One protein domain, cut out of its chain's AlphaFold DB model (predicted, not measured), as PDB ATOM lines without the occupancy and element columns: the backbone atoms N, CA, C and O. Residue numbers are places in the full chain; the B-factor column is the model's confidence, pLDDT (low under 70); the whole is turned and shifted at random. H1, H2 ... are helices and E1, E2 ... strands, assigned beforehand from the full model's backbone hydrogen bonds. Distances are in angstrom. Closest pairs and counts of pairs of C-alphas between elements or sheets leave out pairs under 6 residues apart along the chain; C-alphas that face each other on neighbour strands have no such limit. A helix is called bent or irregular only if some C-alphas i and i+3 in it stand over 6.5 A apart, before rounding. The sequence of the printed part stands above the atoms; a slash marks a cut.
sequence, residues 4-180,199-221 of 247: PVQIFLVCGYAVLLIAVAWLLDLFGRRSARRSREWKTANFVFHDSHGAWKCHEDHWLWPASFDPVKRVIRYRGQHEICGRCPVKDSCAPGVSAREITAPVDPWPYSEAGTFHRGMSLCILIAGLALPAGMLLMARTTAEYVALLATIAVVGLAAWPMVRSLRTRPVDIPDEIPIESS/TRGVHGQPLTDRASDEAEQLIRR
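AT A GLANCE: This is residues 4 to 180 and 199 to 221 of the 247 residues of an uncharacterized protein of Acidipropionibacterium jensenii (UniProt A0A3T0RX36). A long stalk of three helices, H1, H4 and H5, side by side, bears a small head at one end, where five strands, E1 to E5, make a curled antiparallel sheet. The short helices H2 and H3 lie in the head on the way from E4 to E5, and H6 lies past the sheet, at the end of the domain away from the stalk. The printed part has 200 residues with six named helices and six named strands, in the order H1 E1 E2 E3 E4 H2 H3 E5 H4 H5 E6 H6, and the sheet's order is E1 - E2 - E3 - E4 - E5. The class is mixed, helices and strands; the whole is only just extended, close to loose, with a radius of gyration of the C-alphas of 25.1 A, and a rod spanning 82 by 32 by 31 A.

HOW THE PARTS SIT: H1, residues 4 to 40, H4, residues 110 to 134, and H5, residues 140 to 165, form an up-and-down bundle, each helix running against the one before it. H1 touches H4 at a shallow tilt of 2 degrees, opposite ways, with the C-alphas of Ala 21 and Ser 119 closest at 4.6 A. With its residues 4 to 18 alone H1 touches H5, the same way at a shallow tilt of 15 degrees; the C-alphas of Cys 11 and Thr 149 are closest at 6.1 A. H4 and H5 are a helical hairpin, touching at a shallow tilt of 15 degrees, with the C-alphas of Pro 130 and Leu 146 closest at 5.5 A. With its residues 36 to 40 H1 only grazes the strongly twisted sheet. There E1, residues 44 to 46, E2, residues 51 to 53, E3, residues 59 to 66, and E4, residues 71 to 76, form a meander, each strand the antiparallel neighbour of the one before. N 46 and O 51 of E1 and E2 are 2.9 A apart, N 60 and O 52 of E3 and E2 2.7 A, and N 63 and O 73 of E3 and E4 2.8 A, each within hydrogen-bond range. E5, residues 98 to 102, is an edge strand beside E4, with N 74 and O 99 at 2.8 A. H2, residues 78 to 81, and H3, residues 87 to 90, are close but not clearly touching, the C-alphas of Cys 81 and Lys 87 being 6.5 A apart. E6, residues 206 to 208, pairs with no named strand; its residues 206 to 207 pair antiparallel with residues 199 to 200. H6, residues 209 to 221, meets E6 only through their link and is only just apart from H2, at 8.2 A. Every O i to N i+4 pair is within hydrogen-bond range in H1 and H6, against 18 of 21 in H4 and 20 of 22 in H5; H2 and H3 are too short for such a pair.

IN THESE COORDINATES: H1 begins at C-alpha 4, (233.774, 256.831, 151.957), and is 54.4 A long. E3 measures 20.4 A and E4 16.4 A. H4 is 36.3 A long from C-alpha 110, (192.983, 244.786, 157.616), and H5 36.1 A, with a kink of 36 degrees near residue 159. Both are only just irregular: C-alphas 126 and 129 are 6.7 A apart, C-alphas 156 and 159 6.9 A. H6, 17.8 A long, ends at C-alpha 221, (153.986, 245.322, 154.818).

THE WHOLE: The C-alphas farthest apart, of Thr 139 and Arg 221, are 84.1 A apart. Residues 181 to 198 are not printed; C-alphas 180 and 199 are 18.0 A apart across this cut. Residues 166 to 180 hold no named element. Of the links that are printed whole none is long. The mean pLDDT of the printed part is 83.1, and residue 49, residues 167 to 180 and residues 199 to 221 are under 70.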
ATOM      1  N   PRO A   4     234.450 256.423 150.721       80.56
ATOM      2  CA  PRO A   4     233.774 256.831 151.957       80.56
ATOM      3  C   PRO A   4     232.465 257.598 151.730       80.56
ATOM      4  O   PRO A   4     231.471 257.318 152.394       80.56
ATOM      5  N   VAL A   5     232.422 258.535 150.778       90.00
ATOM      6  CA  VAL A   5     231.230 259.366 150.533       90.00
ATOM      7  C   VAL A   5     230.050 258.507 150.077       90.00
ATOM      8  O   VAL A   5     228.927 258.716 150.526       90.00
ATOM      9  N   GLN A   6     230.299 257.507 149.228       91.75
ATOM     10  CA  GLN A   6     229.251 256.609 148.736       91.75
ATOM     11  C   GLN A   6     228.626 255.788 149.869       91.75
ATOM     12  O   GLN A   6     227.407 255.659 149.931       91.75
ATOM     13  N   ILE A   7     229.444 255.291 150.800       92.81
ATOM     14  CA  ILE A   7     228.964 254.511 151.945       92.81
ATOM     15  C   ILE A   7     228.115 255.373 152.870       92.81
ATOM     16  O   ILE A   7     227.028 254.949 153.258       92.81
ATOM     17  N   PHE A   8     228.556 256.597 153.180       92.94
ATOM     18  CA  PHE A   8     227.759 257.514 153.996       92.94
ATOM     19  C   PHE A   8     226.412 257.843 153.347       92.94
ATOM     20  O   PHE A   8     225.398 257.871 154.041       92.94
ATOM     21  N   LEU A   9     226.375 258.027 152.023       95.38
ATOM     22  CA  LEU A   9     225.126 258.245 151.288       95.38
ATOM     23  C   LEU A   9     224.195 257.032 151.367       95.38
ATOM     24  O   LEU A   9     223.003 257.201 151.609       95.38
ATOM     25  N   VAL A  10     224.721 255.814 151.214       95.62
ATOM     26  CA  VAL A  10     223.914 254.589 151.311       95.62
ATOM     27  C   VAL A  10     223.407 254.347 152.732       95.62
ATOM     28  O   VAL A  10     222.232 254.024 152.906       95.62
ATOM     29  N   CYS A  11     224.236 254.577 153.750       94.94
ATOM     30  CA  CYS A  11     223.813 254.496 155.149       94.94
ATOM     31  C   CYS A  11     222.721 255.537 155.451       94.94
ATOM     32  O   CYS A  11     221.676 255.203 156.011       94.94
ATOM     33  N   GLY A  12     222.922 256.789 155.028       96.88
ATOM     34  CA  GLY A  12     221.946 257.867 155.197       96.88
ATOM     35  C   GLY A  12     220.629 257.594 154.467       96.88
ATOM     36  O   GLY A  12     219.557 257.825 155.022       96.88
ATOM     37  N   TYR A  13     220.692 257.034 153.258       97.38
ATOM     38  CA  TYR A  13     219.516 256.615 152.500       97.38
ATOM     39  C   TYR A  13     218.730 255.507 153.213       97.38
ATOM     40  O   TYR A  13     217.509 255.599 153.323       97.38
ATOM     41  N   ALA A  14     219.408 254.493 153.762       97.62
ATOM     42  CA  ALA A  14     218.748 253.441 154.533       97.62
ATOM     43  C   ALA A  14     218.039 254.006 155.780       97.62
ATOM     44  O   ALA A  14     216.888 253.660 156.047       97.62
ATOM     45  N   VAL A  15     218.680 254.932 156.504       97.31
ATOM     46  CA  VAL A  15     218.067 255.629 157.650       97.31
ATOM     47  C   VAL A  15     216.855 256.460 157.222       97.31
ATOM     48  O   VAL A  15     215.820 256.427 157.890       97.31
ATOM     49  N   LEU A  16     216.939 257.162 156.088       98.12
ATOM     50  CA  LEU A  16     215.810 257.903 155.528       98.12
ATOM     51  C   LEU A  16     214.627 256.974 155.220       98.12
ATOM     52  O   LEU A  16     213.491 257.301 155.557       98.12
ATOM     53  N   LEU A  17     214.875 255.799 154.633       98.12
ATOM     54  CA  LEU A  17     213.818 254.825 154.354       98.12
ATOM     55  C   LEU A  17     213.195 254.245 155.625       98.12
ATOM     56  O   LEU A  17     211.980 254.053 155.659       98.12
ATOM     57  N   ILE A  18     213.982 254.032 156.687       97.94
ATOM     58  CA  ILE A  18     213.433 253.688 158.005       97.94
ATOM     59  C   ILE A  18     212.476 254.791 158.467       97.94
ATOM     60  O   ILE A  18     211.337 254.497 158.829       97.94
ATOM     61  N   ALA A  19     212.896 256.058 158.411       98.00
ATOM     62  CA  ALA A  19     212.053 257.178 158.820       98.00
ATOM     63  C   ALA A  19     210.747 257.237 158.006       98.00
ATOM     64  O   ALA A  19     209.666 257.342 158.586       98.00
ATOM     65  N   VAL A  20     210.821 257.089 156.680       97.88
ATOM     66  CA  VAL A  20     209.647 257.067 155.792       97.88
ATOM     67  C   VAL A  20     208.706 255.906 156.125       97.88
ATOM     68  O   VAL A  20     207.499 256.121 156.246       97.88
ATOM     69  N   ALA A  21     209.232 254.695 156.331       96.81
ATOM     70  CA  ALA A  21     208.426 253.529 156.695       96.81
ATOM     71  C   ALA A  21     207.666 253.749 158.017       96.81
ATOM     72  O   ALA A  21     206.474 253.459 158.116       96.81
ATOM     73  N   TRP A  22     208.327 254.318 159.027       94.62
ATOM     74  CA  TRP A  22     207.698 254.622 160.317       94.62
ATOM     75  C   TRP A  22     206.666 255.749 160.233       94.62
ATOM     76  O   TRP A  22     205.618 255.674 160.881       94.62
ATOM     77  N   LEU A  23     206.926 256.775 159.420       96.31
ATOM     78  CA  LEU A  23     205.968 257.848 159.170       96.31
ATOM     79  C   LEU A  23     204.707 257.320 158.486       96.31
ATOM     80  O   LEU A  23     203.604 257.656 158.912       96.31
ATOM     81  N   LEU A  24     204.843 256.450 157.484       94.44
ATOM     82  CA  LEU A  24     203.696 255.828 156.818       94.44
ATOM     83  C   LEU A  24     202.857 254.983 157.780       94.44
ATOM     84  O   LEU A  24     201.630 255.080 157.759       94.44
ATOM     85  N   ASP A  25     203.490 254.217 158.669       92.75
ATOM     86  CA  ASP A  25     202.787 253.464 159.711       92.75
ATOM     87  C   ASP A  25     202.049 254.385 160.704       92.75
ATOM     88  O   ASP A  25     200.926 254.102 161.130       92.75
ATOM     89  N   LEU A  26     202.648 255.522 161.073       92.69
ATOM     90  CA  LEU A  26     202.022 256.508 161.957       92.69
ATOM     91  C   LEU A  26     200.846 257.229 161.282       92.69
ATOM     92  O   LEU A  26     199.782 257.386 161.891       92.69
ATOM     93  N   PHE A  27     201.009 257.639 160.025       93.62
ATOM     94  CA  PHE A  27     199.942 258.265 159.252       93.62
ATOM     95  C   PHE A  27     198.804 257.286 158.974       93.62
ATOM     96  O   PHE A  27     197.644 257.667 159.125       93.62
ATOM     97  N   GLY A  28     199.115 256.020 158.683       91.19
ATOM     98  CA  GLY A  28     198.130 254.946 158.560       91.19
ATOM     99  C   GLY A  28     197.298 254.794 159.833       91.19
ATOM    100  O   GLY A  28     196.069 254.855 159.776       91.19
ATOM    101  N   ARG A  29     197.949 254.727 161.005       90.94
ATOM    102  CA  ARG A  29     197.263 254.700 162.313       90.94
ATOM    103  C   ARG A  29     196.340 255.888 162.517       90.94
ATOM    104  O   ARG A  29     195.192 255.723 162.932       90.94
ATOM    105  N   ARG A  30     196.844 257.096 162.261       91.44
ATOM    106  CA  ARG A  30     196.088 258.324 162.502       91.44
ATOM    107  C   ARG A  30     194.912 258.461 161.541       91.44
ATOM    108  O   ARG A  30     193.827 258.824 161.986       91.44
ATOM    109  N   SER A  31     195.106 258.121 160.270       90.38
ATOM    110  CA  SER A  31     194.050 258.096 159.258       90.38
ATOM    111  C   SER A  31     192.973 257.065 159.603       90.38
ATOM    112  O   SER A  31     191.789 257.396 159.639       90.38
ATOM    113  N   ALA A  32     193.371 255.844 159.980       87.25
ATOM    114  CA  ALA A  32     192.441 254.796 160.393       87.25
ATOM    115  C   ALA A  32     191.629 255.207 161.630       87.25
ATOM    116  O   ALA A  32     190.409 255.043 161.650       87.25
ATOM    117  N   ARG A  33     192.279 255.800 162.640       86.75
ATOM    118  CA  ARG A  33     191.593 256.342 163.819       86.75
ATOM    119  C   ARG A  33     190.611 257.451 163.434       86.75
ATOM    120  O   ARG A  33     189.461 257.404 163.854       86.75
ATOM    121  N   ARG A  34     191.034 258.404 162.599       87.50
ATOM    122  CA  ARG A  34     190.188 259.523 162.162       87.50
ATOM    123  C   ARG A  34     188.968 259.051 161.368       87.50
ATOM    124  O   ARG A  34     187.871 259.550 161.585       87.50
ATOM    125  N   SER A  35     189.152 258.066 160.491       85.75
ATOM    126  CA  SER A  35     188.068 257.448 159.722       85.75
ATOM    127  C   SER A  35     187.067 256.718 160.624       85.75
ATOM    128  O   SER A  35     185.859 256.844 160.425       85.75
ATOM    129  N   ARG A  36     187.547 256.010 161.660       82.12
ATOM    130  CA  ARG A  36     186.679 255.383 162.673       82.12
ATOM    131  C   ARG A  36     185.852 256.432 163.418       82.12
ATOM    132  O   ARG A  36     184.635 256.303 163.453       82.12
ATOM    133  N   GLU A  37     186.495 257.494 163.911       82.50
ATOM    134  CA  GLU A  37     185.826 258.603 164.612       82.50
ATOM    135  C   GLU A  37     184.744 259.276 163.747       82.50
ATOM    136  O   GLU A  37     183.668 259.604 164.239       82.50
ATOM    137  N   TRP A  38     184.982 259.445 162.442       79.81
ATOM    138  CA  TRP A  38     183.985 260.018 161.528       79.81
ATOM    139  C   TRP A  38     182.764 259.123 161.311       79.81
ATOM    140  O   TRP A  38     181.652 259.634 161.209       79.81
ATOM    141  N   LYS A  39     182.943 257.798 161.265       78.19
ATOM    142  CA  LYS A  39     181.827 256.848 161.105       78.19
ATOM    143  C   LYS A  39     180.974 256.733 162.368       78.19
ATOM    144  O   LYS A  39     179.773 256.480 162.274       78.19
ATOM    145  N   THR A  40     181.585 256.920 163.535       77.50
ATOM    146  CA  THR A  40     180.908 256.808 164.831       77.50
ATOM    147  C   THR A  40     180.332 258.136 165.317       77.50
ATOM    148  O   THR A  40     179.543 258.107 166.248       77.50
ATOM    149  N   ALA A  41     180.638 259.271 164.673       71.31
ATOM    150  CA  ALA A  41     180.079 260.603 164.942       71.31
ATOM    151  C   ALA A  41     179.947 260.934 166.447       71.31
ATOM    152  O   ALA A  41     180.941 261.282 167.076       71.31
ATOM    153  N   ASN A  42     178.734 260.791 167.004       81.06
ATOM    154  CA  ASN A  42     178.358 261.099 168.395       81.06
ATOM    155  C   ASN A  42     178.113 259.854 169.268       81.06
ATOM    156  O   ASN A  42     177.532 259.959 170.345       81.06
ATOM    157  N   PHE A  43     178.482 258.669 168.792       88.56
ATOM    158  CA  PHE A  43     178.357 257.435 169.556       88.56
ATOM    159  C   PHE A  43     179.635 257.190 170.351       88.56
ATOM    160  O   PHE A  43     180.738 257.243 169.802       88.56
ATOM    161  N   VAL A  44     179.481 256.890 171.637       88.94
ATOM    162  CA  VAL A  44     180.596 256.604 172.546       88.94
ATOM    163  C   VAL A  44     180.612 255.115 172.848       88.94
ATOM    164  O   VAL A  44     179.599 254.551 173.258       88.94
ATOM    165  N   PHE A  45     181.747 254.460 172.620       87.38
ATOM    166  CA  PHE A  45     181.921 253.066 173.014       87.38
ATOM    167  C   PHE A  45     182.216 252.985 174.511       87.38
ATOM    168  O   PHE A  45     183.068 253.719 175.009       87.38
ATOM    169  N   HIS A  46     181.523 252.095 175.218       84.50
ATOM    170  CA  HIS A  46     181.779 251.820 176.627       84.50
ATOM    171  C   HIS A  46     182.312 250.399 176.793       84.50
ATOM    172  O   HIS A  46     181.565 249.428 176.646       84.50
ATOM    173  N   ASP A  47     183.588 250.293 177.173       80.81
ATOM    174  CA  ASP A  47     184.274 249.012 177.380       80.81
ATOM    175  C   ASP A  47     183.591 248.146 178.452       80.81
ATOM    176  O   ASP A  47     183.565 246.925 178.336       80.81
ATOM    177  N   SER A  48     182.964 248.763 179.465       74.12
ATOM    178  CA  SER A  48     182.283 248.052 180.559       74.12
ATOM    179  C   SER A  48     181.077 247.223 180.112       74.12
ATOM    180  O   SER A  48     180.742 246.236 180.760       74.12
ATOM    181  N   HIS A  49     180.414 247.627 179.026       69.44
ATOM    182  CA  HIS A  49     179.232 246.947 178.490       69.44
ATOM    183  C   HIS A  49     179.489 246.314 177.119       69.44
ATOM    184  O   HIS A  49     178.599 245.648 176.593       69.44
ATOM    185  N   GLY A  50     180.669 246.540 176.526       82.06
ATOM    186  CA  GLY A  50     180.967 246.122 175.158       82.06
ATOM    187  C   GLY A  50     179.938 246.653 174.158       82.06
ATOM    188  O   GLY A  50     179.514 245.922 173.268       82.06
ATOM    189  N   ALA A  51     179.467 247.887 174.346       84.81
ATOM    190  CA  ALA A  51     178.341 248.454 173.609       84.81
ATOM    191  C   ALA A  51     178.561 249.937 173.294       84.81
ATOM    192  O   ALA A  51     179.307 250.640 173.982       84.81
ATOM    193  N   TRP A  52     177.882 250.426 172.256       89.06
ATOM    194  CA  TRP A  52     177.897 251.845 171.901       89.06
ATOM    195  C   TRP A  52     176.713 252.562 172.537       89.06
ATOM    196  O   TRP A  52     175.605 252.035 172.552       89.06
ATOM    197  N   LYS A  53     176.922 253.786 173.013       90.25
ATOM    198  CA  LYS A  53     175.874 254.652 173.548       90.25
ATOM    199  C   LYS A  53     175.615 255.818 172.600       90.25
ATOM    200  O   LYS A  53     176.552 256.438 172.100       90.25
ATOM    201  N   CYS A  54     174.342 256.075 172.321       89.69
ATOM    202  CA  CYS A  54     173.853 257.212 171.547       89.69
ATOM    203  C   CYS A  54     173.883 258.504 172.384       89.69
ATOM    204  O   CYS A  54     173.922 258.449 173.609       89.69
ATOM    205  N   HIS A  55     173.779 259.659 171.724       88.38
ATOM    206  CA  HIS A  55     173.620 260.963 172.380       88.38
ATOM    207  C   HIS A  55     172.306 261.097 173.171       88.38
ATOM    208  O   HIS A  55     172.267 261.837 174.142       88.38
ATOM    209  N   GLU A  56     171.269 260.336 172.807       89.56
ATOM    210  CA  GLU A  56     170.015 260.189 173.574       89.56
ATOM    211  C   GLU A  56     170.124 259.106 174.672       89.56
ATOM    212  O   GLU A  56     169.142 258.478 175.049       89.56
ATOM    213  N   ASP A  57     171.341 258.785 175.119       89.75
ATOM    214  CA  ASP A  57     171.648 257.823 176.186       89.75
ATOM    215  C   ASP A  57     171.180 256.364 175.981       89.75
ATOM    216  O   ASP A  57     171.268 255.537 176.893       89.75
ATOM    217  N   HIS A  58     170.759 256.000 174.772       88.19
ATOM    218  CA  HIS A  58     170.353 254.635 174.429       88.19
ATOM    219  C   HIS A  58     171.504 253.772 173.895       88.19
ATOM    220  O   HIS A  58     172.401 254.258 173.206       88.19
ATOM    221  N   TRP A  59     171.447 252.469 174.178       88.31
ATOM    222  CA  TRP A  59     172.500 251.507 173.848       88.31
ATOM    223  C   TRP A  59     172.298 250.826 172.491       88.31
ATOM    224  O   TRP A  59     171.177 250.501 172.091       88.31
ATOM    225  N   LEU A  60     173.412 250.565 171.813       89.38
ATOM    226  CA  LEU A  60     173.528 249.702 170.646       89.38
ATOM    227  C   LEU A  60     174.344 248.479 171.061       89.38
ATOM    228  O   LEU A  60     175.545 248.575 171.333       89.38
ATOM    229  N   TRP A  61     173.668 247.338 171.103       86.12
ATOM    230  CA  TRP A  61     174.235 246.062 171.528       86.12
ATOM    231  C   TRP A  61     174.816 245.298 170.335       86.12
ATOM    232  O   TRP A  61     174.360 245.511 169.205       86.12
ATOM    233  N   PRO A  62     175.808 244.415 170.552       84.81
ATOM    234  CA  PRO A  62     176.292 243.520 169.506       84.81
ATOM    235  C   PRO A  62     175.141 242.623 169.037       84.81
ATOM    236  O   PRO A  62     174.527 241.918 169.834       84.81
ATOM    237  N   ALA A  63     174.820 242.700 167.749       84.75
ATOM    238  CA  ALA A  63     173.732 241.959 167.122       84.75
ATOM    239  C   ALA A  63     174.253 240.745 166.350       84.75
ATOM    240  O   ALA A  63     173.705 239.656 166.485       84.75
ATOM    241  N   SER A  64     175.325 240.927 165.574       79.75
ATOM    242  CA  SER A  64     175.962 239.838 164.833       79.75
ATOM    243  C   SER A  64     177.444 240.090 164.562       79.75
ATOM    244  O   SER A  64     177.922 241.227 164.592       79.75
ATOM    245  N   PHE A  65     178.182 239.015 164.314       81.88
ATOM    246  CA  PHE A  65     179.594 238.997 163.962       81.88
ATOM    247  C   PHE A  65     179.771 238.410 162.559       81.88
ATOM    248  O   PHE A  65     179.299 237.312 162.275       81.88
ATOM    249  N   ASP A  66     180.468 239.132 161.683       82.25
ATOM    250  CA  ASP A  66     180.843 238.641 160.356       82.25
ATOM    251  C   ASP A  66     182.251 238.024 160.433       82.25
ATOM    252  O   ASP A  66     183.221 238.769 160.627       82.25
ATOM    253  N   PRO A  67     182.396 236.694 160.277       76.12
ATOM    254  CA  PRO A  67     183.672 236.006 160.450       76.12
ATOM    255  C   PRO A  67     184.638 236.274 159.298       76.12
ATOM    256  O   PRO A  67     185.851 236.257 159.505       76.12
ATOM    257  N   VAL A  68     184.118 236.579 158.105       77.31
ATOM    258  CA  VAL A  68     184.930 236.866 156.918       77.31
ATOM    259  C   VAL A  68     185.583 238.234 157.066       77.31
ATOM    260  O   VAL A  68     186.782 238.378 156.850       77.31
ATOM    261  N   LYS A  69     184.802 239.238 157.476       77.38
ATOM    262  CA  LYS A  69     185.277 240.626 157.618       77.38
ATOM    263  C   LYS A  69     185.805 240.959 159.014       77.38
ATOM    264  O   LYS A  69     186.321 242.055 159.220       77.38
ATOM    265  N   ARG A  70     185.644 240.052 159.984       82.88
ATOM    266  CA  ARG A  70     185.989 240.233 161.406       82.88
ATOM    267  C   ARG A  70     185.447 241.549 161.981       82.88
ATOM    268  O   ARG A  70     186.145 242.314 162.655       82.88
ATOM    269  N   VAL A  71     184.174 241.820 161.696       85.88
ATOM    270  CA  VAL A  71     183.438 242.999 162.185       85.88
ATOM    271  C   VAL A  71     182.258 242.567 163.044       85.88
ATOM    272  O   VAL A  71     181.571 241.603 162.720       85.88
ATOM    273  N   ILE A  72     181.986 243.318 164.109       85.94
ATOM    274  CA  ILE A  72     180.744 243.200 164.875       85.94
ATOM    275  C   ILE A  72     179.787 244.290 164.397       85.94
ATOM    276  O   ILE A  72     180.153 245.467 164.288       85.94
ATOM    277  N   ARG A  73     178.550 243.890 164.113       89.00
ATOM    278  CA  ARG A  73     177.415 244.777 163.879       89.00
ATOM    279  C   ARG A  73     176.755 245.078 165.214       89.00
ATOM    280  O   ARG A  73     176.257 244.178 165.882       89.00
ATOM    281  N   TYR A  74     176.731 246.348 165.584       88.44
ATOM    282  CA  TYR A  74     176.007 246.857 166.738       88.44
ATOM    283  C   TYR A  74     174.699 247.466 166.264       88.44
ATOM    284  O   TYR A  74     174.714 248.318 165.375       88.44
ATOM    285  N   ARG A  75     173.577 247.054 166.850       89.00
ATOM    286  CA  ARG A  75     172.243 247.511 166.448       89.00
ATOM    287  C   ARG A  75     171.503 248.104 167.643       89.00
ATOM    288  O   ARG A  75     171.534 247.563 168.748       89.00
ATOM    289  N   GLY A  76     170.845 249.236 167.415       86.62
ATOM    290  CA  GLY A  76     169.910 249.827 168.368       86.62
ATOM    291  C   GLY A  76     168.588 249.062 168.398       86.62
ATOM    292  O   GLY A  76     168.228 248.359 167.458       86.62
ATOM    293  N   GLN A  77     167.816 249.205 169.466       84.38
ATOM    294  CA  GLN A  77     166.511 248.549 169.540       84.38
ATOM    295  C   GLN A  77     165.497 249.276 168.657       84.38
ATOM    296  O   GLN A  77     165.363 250.498 168.731       84.38
ATOM    297  N   HIS A  78     164.762 248.524 167.838       83.81
ATOM    298  CA  HIS A  78     163.836 249.096 166.861       83.81
ATOM    299  C   HIS A  78     162.710 249.904 167.521       83.81
ATOM    300  O   HIS A  78     162.329 250.959 167.021       83.81
ATOM    301  N   GLU A  79     162.234 249.459 168.685       83.44
ATOM    302  CA  GLU A  79     161.197 250.144 169.463       83.44
ATOM    303  C   GLU A  79     161.658 251.506 170.002       83.44
ATOM    304  O   GLU A  79     160.874 252.455 170.038       83.44
ATOM    305  N   ILE A  80     162.938 251.614 170.372       85.94
ATOM    306  CA  ILE A  80     163.547 252.846 170.886       85.94
ATOM    307  C   ILE A  80     163.903 253.772 169.723       85.94
ATOM    308  O   ILE A  80     163.433 254.907 169.653       85.94
ATOM    309  N   CYS A  81     164.692 253.282 168.763       85.12
ATOM    310  CA  CYS A  81     165.125 254.075 167.613       85.12
ATOM    311  C   CYS A  81     163.941 254.533 166.750       85.12
ATOM    312  O   CYS A  81     163.971 255.638 166.220       85.12
ATOM    313  N   GLY A  82     162.893 253.713 166.620       85.19
ATOM    314  CA  GLY A  82     161.706 254.017 165.821       85.19
ATOM    315  C   GLY A  82     160.849 255.161 166.362       85.19
ATOM    316  O   GLY A  82     160.157 255.801 165.579       85.19
ATOM    317  N   ARG A  83     160.914 255.433 167.672       86.81
ATOM    318  CA  ARG A  83     160.157 256.501 168.355       86.81
ATOM    319  C   ARG A  83     161.031 257.693 168.759       86.81
ATOM    320  O   ARG A  83     160.547 258.615 169.406       86.81
ATOM    321  N   CYS A  84     162.315 257.659 168.410       88.19
ATOM    322  CA  CYS A  84     163.286 258.673 168.792       88.19
ATOM    323  C   CYS A  84     162.984 260.015 168.092       88.19
ATOM    324  O   CYS A  84     162.843 260.029 166.866       88.19
ATOM    325  N   PRO A  85     162.931 261.151 168.817       89.38
ATOM    326  CA  PRO A  85     162.574 262.452 168.237       89.38
ATOM    327  C   PRO A  85     163.584 262.949 167.193       89.38
ATOM    328  O   PRO A  85     163.240 263.726 166.312       89.38
ATOM    329  N   VAL A  86     164.828 262.472 167.270       89.69
ATOM    330  CA  VAL A  86     165.933 262.832 166.370       89.69
ATOM    331  C   VAL A  86     166.209 261.758 165.309       89.69
ATOM    332  O   VAL A  86     167.246 261.817 164.640       89.69
ATOM    333  N   LYS A  87     165.301 260.777 165.126       86.38
ATOM    334  CA  LYS A  87     165.476 259.634 164.205       86.38
ATOM    335  C   LYS A  87     165.890 260.078 162.805       86.38
ATOM    336  O   LYS A  87     166.881 259.564 162.298       86.38
ATOM    337  N   ASP A  88     165.207 261.064 162.231       85.81
ATOM    338  CA  ASP A  88     165.453 261.510 160.853       85.81
ATOM    339  C   ASP A  88     166.883 262.033 160.643       85.81
ATOM    340  O   ASP A  88     167.456 261.883 159.569       85.81
ATOM    341  N   SER A  89     167.499 262.592 161.690       86.06
ATOM    342  CA  SER A  89     168.895 263.049 161.658       86.06
ATOM    343  C   SER A  89     169.908 261.963 162.052       86.06
ATOM    344  O   SER A  89     171.045 261.965 161.583       86.06
ATOM    345  N   CYS A  90     169.507 261.019 162.908       84.62
ATOM    346  CA  CYS A  90     170.385 260.011 163.505       84.62
ATOM    347  C   CYS A  90     170.467 258.719 162.668       84.62
ATOM    348  O   CYS A  90     171.542 258.143 162.474       84.62
ATOM    349  N   ALA A  91     169.330 258.255 162.157       83.19
ATOM    350  CA  ALA A  91     169.173 257.072 161.322       83.19
ATOM    351  C   ALA A  91     167.990 257.298 160.356       83.19
ATOM    352  O   ALA A  91     166.894 256.811 160.636       83.19
ATOM    353  N   PRO A  92     168.193 257.995 159.216       76.25
ATOM    354  CA  PRO A  92     167.129 258.357 158.261       76.25
ATOM    355  C   PRO A  92     166.459 257.163 157.544       76.25
ATOM    356  O   PRO A  92     165.723 257.341 156.578       76.25
ATOM    357  N   GLY A  93     166.724 255.931 157.981       78.88
ATOM    358  CA  GLY A  93     166.147 254.709 157.442       78.88
ATOM    359  C   GLY A  93     164.968 254.187 158.262       78.88
ATOM    360  O   GLY A  93     164.636 254.660 159.350       78.88
ATOM    361  N   VAL A  94     164.337 253.141 157.730       77.25
ATOM    362  CA  VAL A  94     163.274 252.418 158.438       77.25
ATOM    363  C   VAL A  94     163.856 251.620 159.607       77.25
ATOM    364  O   VAL A  94     163.244 251.582 160.673       77.25
ATOM    365  N   SER A  95     165.053 251.051 159.430       78.94
ATOM    366  CA  SER A  95     165.754 250.242 160.424       78.94
ATOM    367  C   SER A  95     166.268 251.048 161.618       78.94
ATOM    368  O   SER A  95     166.432 252.270 161.575       78.94
ATOM    369  N   ALA A  96     166.528 250.338 162.716       84.56
ATOM    370  CA  ALA A  96     167.259 250.900 163.838       84.56
ATOM    371  C   ALA A  96     168.681 251.300 163.412       84.56
ATOM    372  O   ALA A  96     169.222 250.785 162.432       84.56
ATOM    373  N   ARG A  97     169.306 252.207 164.170       88.38
ATOM    374  CA  ARG A  97     170.695 252.604 163.918       88.38
ATOM    375  C   ARG A  97     171.611 251.385 164.017       88.38
ATOM    376  O   ARG A  97     171.563 250.654 165.006       88.38
ATOM    377  N   GLU A  98     172.490 251.242 163.034       88.00
ATOM    378  CA  GLU A  98     173.528 250.217 163.006       88.00
ATOM    379  C   GLU A  98     174.919 250.846 162.916       88.00
ATOM    380  O   GLU A  98     175.124 251.852 162.231       88.00
ATOM    381  N   ILE A  99     175.879 250.252 163.621       88.94
ATOM    382  CA  ILE A  99     177.297 250.610 163.575       88.94
ATOM    383  C   ILE A  99     178.095 249.330 163.369       88.94
ATOM    384  O   ILE A  99     177.990 248.388 164.147       88.94
ATOM    385  N   THR A 100     178.924 249.300 162.332       88.06
ATOM    386  CA  THR A 100     179.911 248.239 162.129       88.06
ATOM    387  C   THR A 100     181.241 248.670 162.723       88.06
ATOM    388  O   THR A 100     181.785 249.712 162.350       88.06
ATOM    389  N   ALA A 101     181.780 247.869 163.640       86.25
ATOM    390  CA  ALA A 101     183.103 248.106 164.198       86.25
ATOM    391  C   ALA A 101     184.012 246.889 163.965       86.25
ATOM    392  O   ALA A 101     183.585 245.755 164.202       86.25
ATOM    393  N   PRO A 102     185.254 247.100 163.491       85.19
ATOM    394  CA  PRO A 102     186.229 246.024 163.381       85.19
ATOM    395  C   PRO A 102     186.606 245.516 164.770       85.19
ATOM    396  O   PRO A 102     186.814 246.312 165.686       85.19
ATOM    397  N   VAL A 103     186.720 244.196 164.890       83.31
ATOM    398  CA  VAL A 103     187.138 243.526 166.127       83.31
ATOM    399  C   VAL A 103     188.635 243.694 166.356       83.31
ATOM    400  O   VAL A 103     189.085 243.910 167.478       83.31
ATOM    401  N   ASP A 104     189.416 243.651 165.277       83.31
ATOM    402  CA  ASP A 104     190.867 243.659 165.386       83.31
ATOM    403  C   ASP A 104     191.416 245.075 165.660       83.31
ATOM    404  O   ASP A 104     191.183 246.020 164.881       83.31
ATOM    405  N   PRO A 105     192.199 245.258 166.740       82.94
ATOM    406  CA  PRO A 105     192.880 246.515 166.995       82.94
ATOM    407  C   PRO A 105     193.996 246.733 165.969       82.94
ATOM    408  O   PRO A 105     194.456 245.812 165.294       82.94
ATOM    409  N   TRP A 106     194.482 247.970 165.852       84.19
ATOM    410  CA  TRP A 106     195.745 248.198 165.149       84.19
ATOM    411  C   TRP A 106     196.877 247.499 165.918       84.19
ATOM    412  O   TRP A 106     196.919 247.645 167.139       84.19
ATOM    413  N   PRO A 107     197.837 246.813 165.272       85.75
ATOM    414  CA  PRO A 107     198.101 246.700 163.828       85.75
ATOM    415  C   PRO A 107     197.385 245.555 163.094       85.75
ATOM    416  O   PRO A 107     197.609 245.389 161.903       85.75
ATOM    417  N   TYR A 108     196.545 244.777 163.767       84.75
ATOM    418  CA  TYR A 108     195.990 243.517 163.260       84.75
ATOM    419  C   TYR A 108     194.762 243.679 162.364       84.75
ATOM    420  O   TYR A 108     194.463 242.795 161.570       84.75
ATOM    421  N   SER A 109     194.079 244.826 162.435       85.25
ATOM    422  CA  SER A 109     193.031 245.184 161.467       85.25
ATOM    423  C   SER A 109     193.522 245.078 160.017       85.25
ATOM    424  O   SER A 109     194.708 245.297 159.769       85.25
ATOM    425  N   GLU A 110     192.627 244.855 159.049       84.69
ATOM    426  CA  GLU A 110     192.983 244.786 157.616       84.69
ATOM    427  C   GLU A 110     193.808 245.996 157.151       84.69
ATOM    428  O   GLU A 110     194.873 245.844 156.553       84.69
ATOM    429  N   ALA A 111     193.372 247.208 157.512       87.44
ATOM    430  CA  ALA A 111     194.103 248.438 157.212       87.44
ATOM    431  C   ALA A 111     195.489 248.468 157.884       87.44
ATOM    432  O   ALA A 111     196.474 248.875 157.269       87.44
ATOM    433  N   GLY A 112     195.578 248.013 159.136       89.25
ATOM    434  CA  GLY A 112     196.842 247.907 159.868       89.25
ATOM    435  C   GLY A 112     197.820 246.941 159.210       89.25
ATOM    436  O   GLY A 112     198.970 247.302 158.972       89.25
ATOM    437  N   THR A 113     197.343 245.758 158.829       89.81
ATOM    438  CA  THR A 113     198.121 244.732 158.129       89.81
ATOM    439  C   THR A 113     198.613 245.251 156.777       89.81
ATOM    440  O   THR A 113     199.790 245.097 156.456       89.81
ATOM    441  N   PHE A 114     197.758 245.948 156.021       90.88
ATOM    442  CA  PHE A 114     198.129 246.576 154.751       90.88
ATOM    443  C   PHE A 114     199.248 247.620 154.918       90.88
ATOM    444  O   PHE A 114     200.276 247.549 154.242       90.88
ATOM    445  N   HIS A 115     199.102 248.553 155.863       92.75
ATOM    446  CA  HIS A 115     200.120 249.575 156.128       92.75
ATOM    447  C   HIS A 115     201.429 248.986 156.673       92.75
ATOM    448  O   HIS A 115     202.512 249.442 156.290       92.75
ATOM    449  N   ARG A 116     201.357 247.952 157.522       92.62
ATOM    450  CA  ARG A 116     202.533 247.205 157.996       92.62
ATOM    451  C   ARG A 116     203.251 246.504 156.847       92.62
ATOM    452  O   ARG A 116     204.472 246.591 156.778       92.62
ATOM    453  N   GLY A 117     202.509 245.873 155.937       93.88
ATOM    454  CA  GLY A 117     203.058 245.254 154.730       93.88
ATOM    455  C   GLY A 117     203.774 246.268 153.839       93.88
ATOM    456  O   GLY A 117     204.931 246.064 153.481       93.88
ATOM    457  N   MET A 118     203.142 247.412 153.562       95.12
ATOM    458  CA  MET A 118     203.745 248.486 152.763       95.12
ATOM    459  C   MET A 118     205.021 249.047 153.405       95.12
ATOM    460  O   MET A 118     206.035 249.220 152.732       95.12
ATOM    461  N   SER A 119     204.993 249.285 154.718       95.94
ATOM    462  CA  SER A 119     206.159 249.771 155.464       95.94
ATOM    463  C   SER A 119     207.300 248.747 155.452       95.94
ATOM    464  O   SER A 119     208.460 249.117 155.284       95.94
ATOM    465  N   LEU A 120     206.979 247.452 155.550       96.12
ATOM    466  CA  LEU A 120     207.955 246.370 155.444       96.12
ATOM    467  C   LEU A 120     208.589 246.297 154.047       96.12
ATOM    468  O   LEU A 120     209.802 246.130 153.954       96.12
ATOM    469  N   CYS A 121     207.818 246.482 152.970       97.06
ATOM    470  CA  CYS A 121     208.361 246.545 151.608       97.06
ATOM    471  C   CYS A 121     209.398 247.669 151.452       97.06
ATOM    472  O   CYS A 121     210.437 247.462 150.827       97.06
ATOM    473  N   ILE A 122     209.155 248.835 152.058       97.75
ATOM    474  CA  ILE A 122     210.097 249.966 152.047       97.75
ATOM    475  C   ILE A 122     211.388 249.615 152.797       97.75
ATOM    476  O   ILE A 122     212.480 249.904 152.311       97.75
ATOM    477  N   LEU A 123     211.282 248.950 153.951       97.31
ATOM    478  CA  LEU A 123     212.452 248.497 154.709       97.31
ATOM    479  C   LEU A 123     213.263 247.445 153.939       97.31
ATOM    480  O   LEU A 123     214.488 247.525 153.913       97.31
ATOM    481  N   ILE A 124     212.596 246.501 153.266       96.75
ATOM    482  CA  ILE A 124     213.252 245.507 152.401       96.75
ATOM    483  C   ILE A 124     213.973 246.201 151.238       96.75
ATOM    484  O   ILE A 124     215.127 245.880 150.962       96.75
ATOM    485  N   ALA A 125     213.347 247.192 150.598       96.88
ATOM    486  CA  ALA A 125     214.001 247.989 149.561       96.88
ATOM    487  C   ALA A 125     215.244 248.725 150.099       96.88
ATOM    488  O   ALA A 125     216.265 248.799 149.415       96.88
ATOM    489  N   GLY A 126     215.204 249.192 151.351       95.75
ATOM    490  CA  GLY A 126     216.343 249.820 152.025       95.75
ATOM    491  C   GLY A 126     217.535 248.901 152.290       95.75
ATOM    492  O   GLY A 126     218.635 249.402 152.514       95.75
ATOM    493  N   LEU A 127     217.363 247.578 152.201       96.69
ATOM    494  CA  LEU A 127     218.464 246.615 152.278       96.69
ATOM    495  C   LEU A 127     219.207 246.442 150.949       96.69
ATOM    496  O   LEU A 127     220.343 245.973 150.963       96.69
ATOM    497  N   ALA A 128     218.614 246.829 149.815       96.25
ATOM    498  CA  ALA A 128     219.165 246.527 148.493       96.25
ATOM    499  C   ALA A 128     220.541 247.173 148.258       96.25
ATOM    500  O   ALA A 128     221.486 246.489 147.862       96.25
ATOM    501  N   LEU A 129     220.678 248.476 148.533       95.69
ATOM    502  CA  LEU A 129     221.945 249.190 148.332       95.69
ATOM    503  C   LEU A 129     223.032 248.768 149.335       95.69
ATOM    504  O   LEU A 129     224.134 248.457 148.879       95.69
ATOM    505  N   PRO A 130     222.765 248.680 150.657       96.06
ATOM    506  CA  PRO A 130     223.749 248.157 151.600       96.06
ATOM    507  C   PRO A 130     224.205 246.735 151.257       96.06
ATOM    508  O   PRO A 130     225.400 246.464 151.298       96.06
ATOM    509  N   ALA A 131     223.284 245.846 150.865       96.50
ATOM    510  CA  ALA A 131     223.620 244.477 150.478       96.50
ATOM    511  C   ALA A 131     224.467 244.430 149.199       96.50
ATOM    512  O   ALA A 131     225.472 243.726 149.159       96.50
ATOM    513  N   GLY A 132     224.112 245.212 148.175       95.62
ATOM    514  CA  GLY A 132     224.894 245.303 146.941       95.62
ATOM    515  C   GLY A 132     226.306 245.847 147.176       95.62
ATOM    516  O   GLY A 132     227.275 245.290 146.663       95.62
ATOM    517  N   MET A 133     226.446 246.890 148.000       95.25
ATOM    518  CA  MET A 133     227.759 247.438 148.357       95.25
ATOM    519  C   MET A 133     228.574 246.498 149.245       95.25
ATOM    520  O   MET A 133     229.797 246.493 149.136       95.25
ATOM    521  N   LEU A 134     227.930 245.672 150.075       95.19
ATOM    522  CA  LEU A 134     228.619 244.703 150.930       95.19
ATOM    523  C   LEU A 134     229.410 243.679 150.101       95.19
ATOM    524  O   LEU A 134     230.500 243.282 150.502       95.19
ATOM    525  N   LEU A 135     228.902 243.309 148.920       94.12
ATOM    526  CA  LEU A 135     229.588 242.413 147.978       94.12
ATOM    527  C   LEU A 135     230.847 243.039 147.359       94.12
ATOM    528  O   LEU A 135     231.715 242.318 146.877       94.12
ATOM    529  N   MET A 136     230.930 244.371 147.344       92.31
ATOM    530  CA  MET A 136     232.007 245.136 146.707       92.31
ATOM    531  C   MET A 136     232.942 245.811 147.719       92.31
ATOM    532  O   MET A 136     233.901 246.475 147.312       92.31
ATOM    533  N   ALA A 137     232.659 245.671 149.017       91.25
ATOM    534  CA  ALA A 137     233.436 246.262 150.094       91.25
ATOM    535  C   ALA A 137     234.872 245.721 150.088       91.25
ATOM    536  O   ALA A 137     235.117 244.546 149.821       91.25
ATOM    537  N   ARG A 138     235.837 246.600 150.360       91.38
ATOM    538  CA  ARG A 138     237.272 246.287 150.314       91.38
ATOM    539  C   ARG A 138     237.980 246.525 151.634       91.38
ATOM    540  O   ARG A 138     239.044 245.953 151.850       91.38
ATOM    541  N   THR A 139     237.428 247.366 152.508       93.25
ATOM    542  CA  THR A 139     238.043 247.650 153.814       93.25
ATOM    543  C   THR A 139     237.150 247.215 154.968       93.25
ATOM    544  O   THR A 139     235.925 247.167 154.856       93.25
ATOM    545  N   THR A 140     237.769 246.916 156.110       93.56
ATOM    546  CA  THR A 140     237.068 246.509 157.336       93.56
ATOM    547  C   THR A 140     236.053 247.553 157.796       93.56
ATOM    548  O   THR A 140     234.957 247.192 158.216       93.56
ATOM    549  N   ALA A 141     236.374 248.843 157.659       91.88
ATOM    550  CA  ALA A 141     235.467 249.932 158.010       91.88
ATOM    551  C   ALA A 141     234.193 249.929 157.147       91.88
ATOM    552  O   ALA A 141     233.102 250.172 157.661       91.88
ATOM    553  N   GLU A 142     234.311 249.601 155.856       93.19
ATOM    554  CA  GLU A 142     233.166 249.510 154.942       93.19
ATOM    555  C   GLU A 142     232.259 248.338 155.323       93.19
ATOM    556  O   GLU A 142     231.047 248.515 155.447       93.19
ATOM    557  N   TYR A 143     232.844 247.163 155.592       95.00
ATOM    558  CA  TYR A 143     232.093 245.999 156.065       95.00
ATOM    559  C   TYR A 143     231.336 246.295 157.360       95.00
ATOM    560  O   TYR A 143     230.144 246.005 157.452       95.00
ATOM    561  N   VAL A 144     232.002 246.906 158.346       96.38
ATOM    562  CA  VAL A 144     231.377 247.253 159.629       96.38
ATOM    563  C   VAL A 144     230.210 248.219 159.426       96.38
ATOM    564  O   VAL A 144     229.131 247.976 159.962       96.38
ATOM    565  N   ALA A 145     230.383 249.276 158.627       95.06
ATOM    566  CA  ALA A 145     229.330 250.266 158.399       95.06
ATOM    567  C   ALA A 145     228.100 249.665 157.692       95.06
ATOM    568  O   ALA A 145     226.957 249.922 158.084       95.06
ATOM    569  N   LEU A 146     228.323 248.828 156.675       96.00
ATOM    570  CA  LEU A 146     227.254 248.197 155.900       96.00
ATOM    571  C   LEU A 146     226.513 247.125 156.711       96.00
ATOM    572  O   LEU A 146     225.282 247.113 156.717       96.00
ATOM    573  N   LEU A 147     227.234 246.273 157.449       97.25
ATOM    574  CA  LEU A 147     226.627 245.280 158.342       97.25
ATOM    575  C   LEU A 147     225.838 245.942 159.473       97.25
ATOM    576  O   LEU A 147     224.718 245.519 159.756       97.25
ATOM    577  N   ALA A 148     226.378 247.005 160.079       97.19
ATOM    578  CA  ALA A 148     225.660 247.777 161.089       97.19
ATOM    579  C   ALA A 148     224.366 248.373 160.515       97.19
ATOM    580  O   ALA A 148     223.312 248.268 161.137       97.19
ATOM    581  N   THR A 149     224.413 248.925 159.301       97.44
ATOM    582  CA  THR A 149     223.227 249.469 158.622       97.44
ATOM    583  C   THR A 149     222.173 248.389 158.367       97.44
ATOM    584  O   THR A 149     221.003 248.584 158.696       97.44
ATOM    585  N   ILE A 150     222.573 247.226 157.843       97.81
ATOM    586  CA  ILE A 150     221.673 246.083 157.620       97.81
ATOM    587  C   ILE A 150     221.048 245.620 158.942       97.81
ATOM    588  O   ILE A 150     219.842 245.382 159.000       97.81
ATOM    589  N   ALA A 151     221.840 245.542 160.015       98.00
ATOM    590  CA  ALA A 151     221.351 245.178 161.340       98.00
ATOM    591  C   ALA A 151     220.320 246.190 161.863       98.00
ATOM    592  O   ALA A 151     219.261 245.788 162.340       98.00
ATOM    593  N   VAL A 152     220.574 247.494 161.716       97.94
ATOM    594  CA  VAL A 152     219.635 248.558 162.108       97.94
ATOM    595  C   VAL A 152     218.316 248.453 161.335       97.94
ATOM    596  O   VAL A 152     217.247 248.504 161.947       97.94
ATOM    597  N   VAL A 153     218.362 248.241 160.016       97.81
ATOM    598  CA  VAL A 153     217.150 248.034 159.199       97.81
ATOM    599  C   VAL A 153     216.410 246.762 159.627       97.81
ATOM    600  O   VAL A 153     215.187 246.781 159.772       97.81
ATOM    601  N   GLY A 154     217.130 245.668 159.890       97.12
ATOM    602  CA  GLY A 154     216.555 244.410 160.370       97.12
ATOM    603  C   GLY A 154     215.855 244.553 161.723       97.12
ATOM    604  O   GLY A 154     214.725 244.089 161.890       97.12
ATOM    605  N   LEU A 155     216.474 245.263 162.669       97.25
ATOM    606  CA  LEU A 155     215.878 245.593 163.966       97.25
ATOM    607  C   LEU A 155     214.631 246.476 163.810       97.25
ATOM    608  O   LEU A 155     213.635 246.251 164.497       97.25
ATOM    609  N   ALA A 156     214.643 247.432 162.877       95.69
ATOM    610  CA  ALA A 156     213.478 248.260 162.569       95.69
ATOM    611  C   ALA A 156     212.328 247.458 161.922       95.69
ATOM    612  O   ALA A 156     211.158 247.741 162.185       95.69
ATOM    613  N   ALA A 157     212.642 246.444 161.109       95.50
ATOM    614  CA  ALA A 157     211.665 245.578 160.446       95.50
ATOM    615  C   ALA A 157     211.077 244.501 161.372       95.50
ATOM    616  O   ALA A 157     209.929 244.083 161.190       95.50
ATOM    617  N   TRP A 158     211.830 244.066 162.384       94.69
ATOM    618  CA  TRP A 158     211.432 243.020 163.328       94.69
ATOM    619  C   TRP A 158     210.018 243.180 163.920       94.69
ATOM    620  O   TRP A 158     209.220 242.242 163.794       94.69
ATOM    621  N   PRO A 159     209.638 244.326 164.528       90.88
ATOM    622  CA  PRO A 159     208.299 244.482 165.094       90.88
ATOM    623  C   PRO A 159     207.197 244.383 164.031       90.88
ATOM    624  O   PRO A 159     206.124 243.848 164.314       90.88
ATOM    625  N   MET A 160     207.459 244.836 162.799       90.69
ATOM    626  CA  MET A 160     206.496 244.756 161.697       90.69
ATOM    627  C   MET A 160     206.256 243.302 161.285       90.69
ATOM    628  O   MET A 160     205.108 242.858 161.262       90.69
ATOM    629  N   VAL A 161     207.328 242.533 161.068       92.56
ATOM    630  CA  VAL A 161     207.247 241.102 160.729       92.56
ATOM    631  C   VAL A 161     206.535 240.317 161.830       92.56
ATOM    632  O   VAL A 161     205.661 239.500 161.544       92.56
ATOM    633  N   ARG A 162     206.862 240.586 163.100       90.62
ATOM    634  CA  ARG A 162     206.208 239.931 164.240       90.62
ATOM    635  C   ARG A 162     204.710 240.235 164.287       90.62
ATOM    636  O   ARG A 162     203.916 239.326 164.522       90.62
ATOM    637  N   SER A 163     204.319 241.487 164.040       86.56
ATOM    638  CA  SER A 163     202.905 241.877 164.049       86.56
ATOM    639  C   SER A 163     202.098 241.219 162.927       86.56
ATOM    640  O   SER A 163     200.969 240.820 163.163       86.56
ATOM    641  N   LEU A 164     202.693 241.008 161.748       87.56
ATOM    642  CA  LEU A 164     202.033 240.327 160.627       87.56
ATOM    643  C   LEU A 164     201.848 238.820 160.856       87.56
ATOM    644  O   LEU A 164     200.946 238.214 160.286       87.56
ATOM    645  N   ARG A 165     202.702 238.200 161.680       85.88
ATOM    646  CA  ARG A 165     202.632 236.763 161.991       85.88
ATOM    647  C   ARG A 165     201.674 236.424 163.130       85.88
ATOM    648  O   ARG A 165     201.333 235.261 163.298       85.88
ATOM    649  N   THR A 166     201.277 237.405 163.934       79.25
ATOM    650  CA  THR A 166     200.429 237.192 165.113       79.25
ATOM    651  C   THR A 166     199.004 237.656 164.820       79.25
ATOM    652  O   THR A 166     198.808 238.749 164.302       79.25
ATOM    653  N   ARG A 167     197.998 236.835 165.146       63.91
ATOM    654  CA  ARG A 167     196.578 237.223 165.128       63.91
ATOM    655  C   ARG A 167     196.043 237.088 166.553       63.91
ATOM    656  O   ARG A 167     195.874 235.960 166.998       63.91
ATOM    657  N   PRO A 168     195.870 238.189 167.298       61.44
ATOM    658  CA  PRO A 168     195.673 238.099 168.742       61.44
ATOM    659  C   PRO A 168     194.214 238.025 169.193       61.44
ATOM    660  O   PRO A 168     194.001 237.846 170.383       61.44
ATOM    661  N   VAL A 169     193.223 238.230 168.315       64.50
ATOM    662  CA  VAL A 169     191.830 238.346 168.774       64.50
ATOM    663  C   VAL A 169     191.041 237.073 168.505       64.50
ATOM    664  O   VAL A 169     190.727 236.759 167.351       64.50
ATOM    665  N   ASP A 170     190.695 236.383 169.586       63.75
ATOM    666  CA  ASP A 170     189.712 235.305 169.586       63.75
ATOM    667  C   ASP A 170     188.303 235.879 169.394       63.75
ATOM    668  O   ASP A 170     187.989 236.995 169.818       63.75
ATOM    669  N   ILE A 171     187.460 235.135 168.683       60.91
ATOM    670  CA  ILE A 171     186.084 235.541 168.390       60.91
ATOM    671  C   ILE A 171     185.234 235.227 169.630       60.91
ATOM    672  O   ILE A 171     185.309 234.101 170.113       60.91
ATOM    673  N   PRO A 172     184.425 236.166 170.156       60.72
ATOM    674  CA  PRO A 172     183.539 235.859 171.275       60.72
ATOM    675  C   PRO A 172     182.468 234.835 170.867       60.72
ATOM    676  O   PRO A 172     181.645 235.128 169.999       60.72
ATOM    677  N   ASP A 173     182.441 233.674 171.531       58.53
ATOM    678  CA  ASP A 173     181.509 232.561 171.249       58.53
ATOM    679  C   ASP A 173     180.024 232.928 171.445       58.53
ATOM    680  O   ASP A 173     179.123 232.259 170.944       58.53
ATOM    681  N   GLU A 174     179.751 234.002 172.190       64.50
ATOM    682  CA  GLU A 174     178.398 234.426 172.557       64.50
ATOM    683  C   GLU A 174     177.703 235.279 171.485       64.50
ATOM    684  O   GLU A 174     176.504 235.550 171.608       64.50
ATOM    685  N   ILE A 175     178.428 235.732 170.453       65.06
ATOM    686  CA  ILE A 175     177.875 236.630 169.434       65.06
ATOM    687  C   ILE A 175     177.399 235.814 168.222       65.06
ATOM    688  O   ILE A 175     178.161 235.022 167.666       65.06
ATOM    689  N   PRO A 176     176.159 236.029 167.757       66.44
ATOM    690  CA  PRO A 176     175.623 235.344 166.585       66.44
ATOM    691  C   PRO A 176     176.461 235.595 165.329       66.44
ATOM    692  O   PRO A 176     176.803 236.738 165.036       66.44
ATOM    693  N   ILE A 177     176.758 234.547 164.563       64.25
ATOM    694  CA  ILE A 177     177.547 234.642 163.330       64.25
ATOM    695  C   ILE A 177     176.617 234.937 162.146       64.25
ATOM    696  O   ILE A 177     175.693 234.172 161.878       64.25
ATOM    697  N   GLU A 178     176.876 236.025 161.423       69.62
ATOM    698  CA  GLU A 178     176.139 236.415 160.216       69.62
ATOM    699  C   GLU A 178     177.131 236.889 159.142       69.62
ATOM    700  O   GLU A 178     177.772 237.936 159.280       69.62
ATOM    701  N   SER A 179     177.280 236.125 158.059       60.09
ATOM    702  CA  SER A 179     178.169 236.484 156.951       60.09
ATOM    703  C   SER A 179     177.493 237.469 155.996       60.09
ATOM    704  O   SER A 179     176.353 237.285 155.581       60.09
ATOM    705  N   SER A 180     178.214 238.511 155.571       56.88
ATOM    706  CA  SER A 180     177.751 239.402 154.492       56.88
ATOM    707  C   SER A 180     177.968 238.848 153.074       56.88
ATOM    708  O   SER A 180     177.690 239.550 152.102       56.88
ATOM    709  N   THR A 199     169.208 239.333 170.060       42.72
ATOM    710  CA  THR A 199     169.209 240.778 170.280       42.72
ATOM    711  C   THR A 199     168.870 241.033 171.745       42.72
ATOM    712  O   THR A 199     167.764 240.763 172.178       42.72
ATOM    713  N   ARG A 200     169.797 241.518 172.578       44.56
ATOM    714  CA  ARG A 200     169.468 241.800 173.990       44.56
ATOM    715  C   ARG A 200     168.575 243.057 174.111       44.56
ATOM    716  O   ARG A 200     168.949 244.154 173.697       44.56
ATOM    717  N   GLY A 201     167.377 242.885 174.671       40.44
ATOM    718  CA  GLY A 201     166.400 243.929 174.990       40.44
ATOM    719  C   GLY A 201     166.819 244.818 176.167       40.44
ATOM    720  O   GLY A 201     167.894 244.650 176.736       40.44
ATOM    721  N   VAL A 202     165.958 245.774 176.540       40.28
ATOM    722  CA  VAL A 202     166.185 246.855 177.536       40.28
ATOM    723  C   VAL A 202     166.765 246.384 178.884       40.28
ATOM    724  O   VAL A 202     167.470 247.143 179.541       40.28
ATOM    725  N   HIS A 203     166.542 245.124 179.268       39.12
ATOM    726  CA  HIS A 203     167.040 244.520 180.513       39.12
ATOM    727  C   HIS A 203     168.109 243.431 180.308       39.12
ATOM    728  O   HIS A 203     168.338 242.617 181.197       39.12
ATOM    729  N   GLY A 204     168.736 243.354 179.130       42.72
ATOM    730  CA  GLY A 204     169.669 242.272 178.796       42.72
ATOM    731  C   GLY A 204     168.986 240.951 178.413       42.72
ATOM    732  O   GLY A 204     169.661 239.934 178.265       42.72
ATOM    733  N   GLN A 205     167.659 240.945 178.238       43.56
ATOM    734  CA  GLN A 205     166.905 239.744 177.865       43.56
ATOM    735  C   GLN A 205     167.019 239.434 176.365       43.56
ATOM    736  O   GLN A 205     166.922 240.354 175.563       43.56
ATOM    737  N   PRO A 206     167.187 238.166 175.962       41.47
ATOM    738  CA  PRO A 206     167.304 237.772 174.560       41.47
ATOM    739  C   PRO A 206     165.978 237.978 173.799       41.47
ATOM    740  O   PRO A 206     165.050 237.185 173.921       41.47
ATOM    741  N   LEU A 207     165.886 239.032 172.992       46.59
ATOM    742  CA  LEU A 207     164.893 239.172 171.933       46.59
ATOM    743  C   LEU A 207     165.313 238.230 170.793       46.59
ATOM    744  O   LEU A 207     166.445 238.255 170.307       46.59
ATOM    745  N   THR A 208     164.419 237.313 170.443       49.12
ATOM    746  CA  THR A 208     164.692 236.279 169.438       49.12
ATOM    747  C   THR A 208     164.455 236.820 168.029       49.12
ATOM    748  O   THR A 208     163.509 237.580 167.818       49.12
ATOM    749  N   ASP A 209     165.272 236.393 167.061       50.47
ATOM    750  CA  ASP A 209     165.214 236.826 165.650       50.47
ATOM    751  C   ASP A 209     163.823 236.795 165.040       50.47
ATOM    752  O   ASP A 209     163.441 237.708 164.319       50.47
ATOM    753  N   ARG A 210     163.016 235.792 165.400       46.97
ATOM    754  CA  ARG A 210     161.656 235.658 164.881       46.97
ATOM    755  C   ARG A 210     160.814 236.899 165.166       46.97
ATOM    756  O   ARG A 210     160.087 237.330 164.287       46.97
ATOM    757  N   ALA A 211     160.935 237.488 166.354       51.53
ATOM    758  CA  ALA A 211     160.167 238.673 166.720       51.53
ATOM    759  C   ALA A 211     160.667 239.936 165.997       51.53
ATOM    760  O   ALA A 211     159.864 240.791 165.633       51.53
ATOM    761  N   SER A 212     161.979 240.045 165.759       53.28
ATOM    762  CA  SER A 212     162.572 241.185 165.048       53.28
ATOM    763  C   SER A 212     162.311 241.121 163.540       53.28
ATOM    764  O   SER A 212     161.952 242.134 162.943       53.28
ATOM    765  N   ASP A 213     162.439 239.944 162.928       50.00
ATOM    766  CA  ASP A 213     162.183 239.726 161.501       50.00
ATOM    767  C   ASP A 213     160.691 239.826 161.182       50.00
ATOM    768  O   ASP A 213     160.302 240.405 160.167       50.00
ATOM    769  N   GLU A 214     159.835 239.317 162.074       57.81
ATOM    770  CA  GLU A 214     158.388 239.501 161.984       57.81
ATOM    771  C   GLU A 214     158.031 240.985 162.126       57.81
ATOM    772  O   GLU A 214     157.245 241.496 161.330       57.81
ATOM    773  N   ALA A 215     158.678 241.726 163.034       54.81
ATOM    774  CA  ALA A 215     158.503 243.172 163.127       54.81
ATOM    775  C   ALA A 215     158.956 243.902 161.849       54.81
ATOM    776  O   ALA A 215     158.218 244.753 161.357       54.81
ATOM    777  N   GLU A 216     160.107 243.565 161.255       55.84
ATOM    778  CA  GLU A 216     160.576 244.206 160.018       55.84
ATOM    779  C   GLU A 216     159.690 243.859 158.811       55.84
ATOM    780  O   GLU A 216     159.351 244.741 158.012       55.84
ATOM    781  N   GLN A 217     159.242 242.606 158.694       63.62
ATOM    782  CA  GLN A 217     158.279 242.200 157.670       63.62
ATOM    783  C   GLN A 217     156.940 242.919 157.836       63.62
ATOM    784  O   GLN A 217     156.368 243.375 156.842       63.62
ATOM    785  N   LEU A 218     156.443 243.053 159.066       60.88
ATOM    786  CA  LEU A 218     155.220 243.800 159.352       60.88
ATOM    787  C   LEU A 218     155.405 245.285 159.030       60.88
ATOM    788  O   LEU A 218     154.547 245.877 158.377       60.88
ATOM    789  N   ILE A 219     156.542 245.884 159.382       62.31
ATOM    790  CA  ILE A 219     156.847 247.280 159.054       62.31
ATOM    791  C   ILE A 219     156.896 247.480 157.536       62.31
ATOM    792  O   ILE A 219     156.253 248.399 157.037       62.31
ATOM    793  N   ARG A 220     157.567 246.609 156.771       62.41
ATOM    794  CA  ARG A 220     157.552 246.681 155.296       62.41
ATOM    795  C   ARG A 220     156.151 246.514 154.719       62.41
ATOM    796  O   ARG A 220     155.806 247.210 153.770       62.41
ATOM    797  N   ARG A 221     155.349 245.609 155.285       64.31
ATOM    798  CA  ARG A 221     153.986 245.322 154.818       64.31
ATOM    799  C   ARG A 221     153.019 246.475 155.095       64.31
ATOM    800  O   ARG A 221     152.116 246.702 154.297       64.31
TER     801      ARG A 221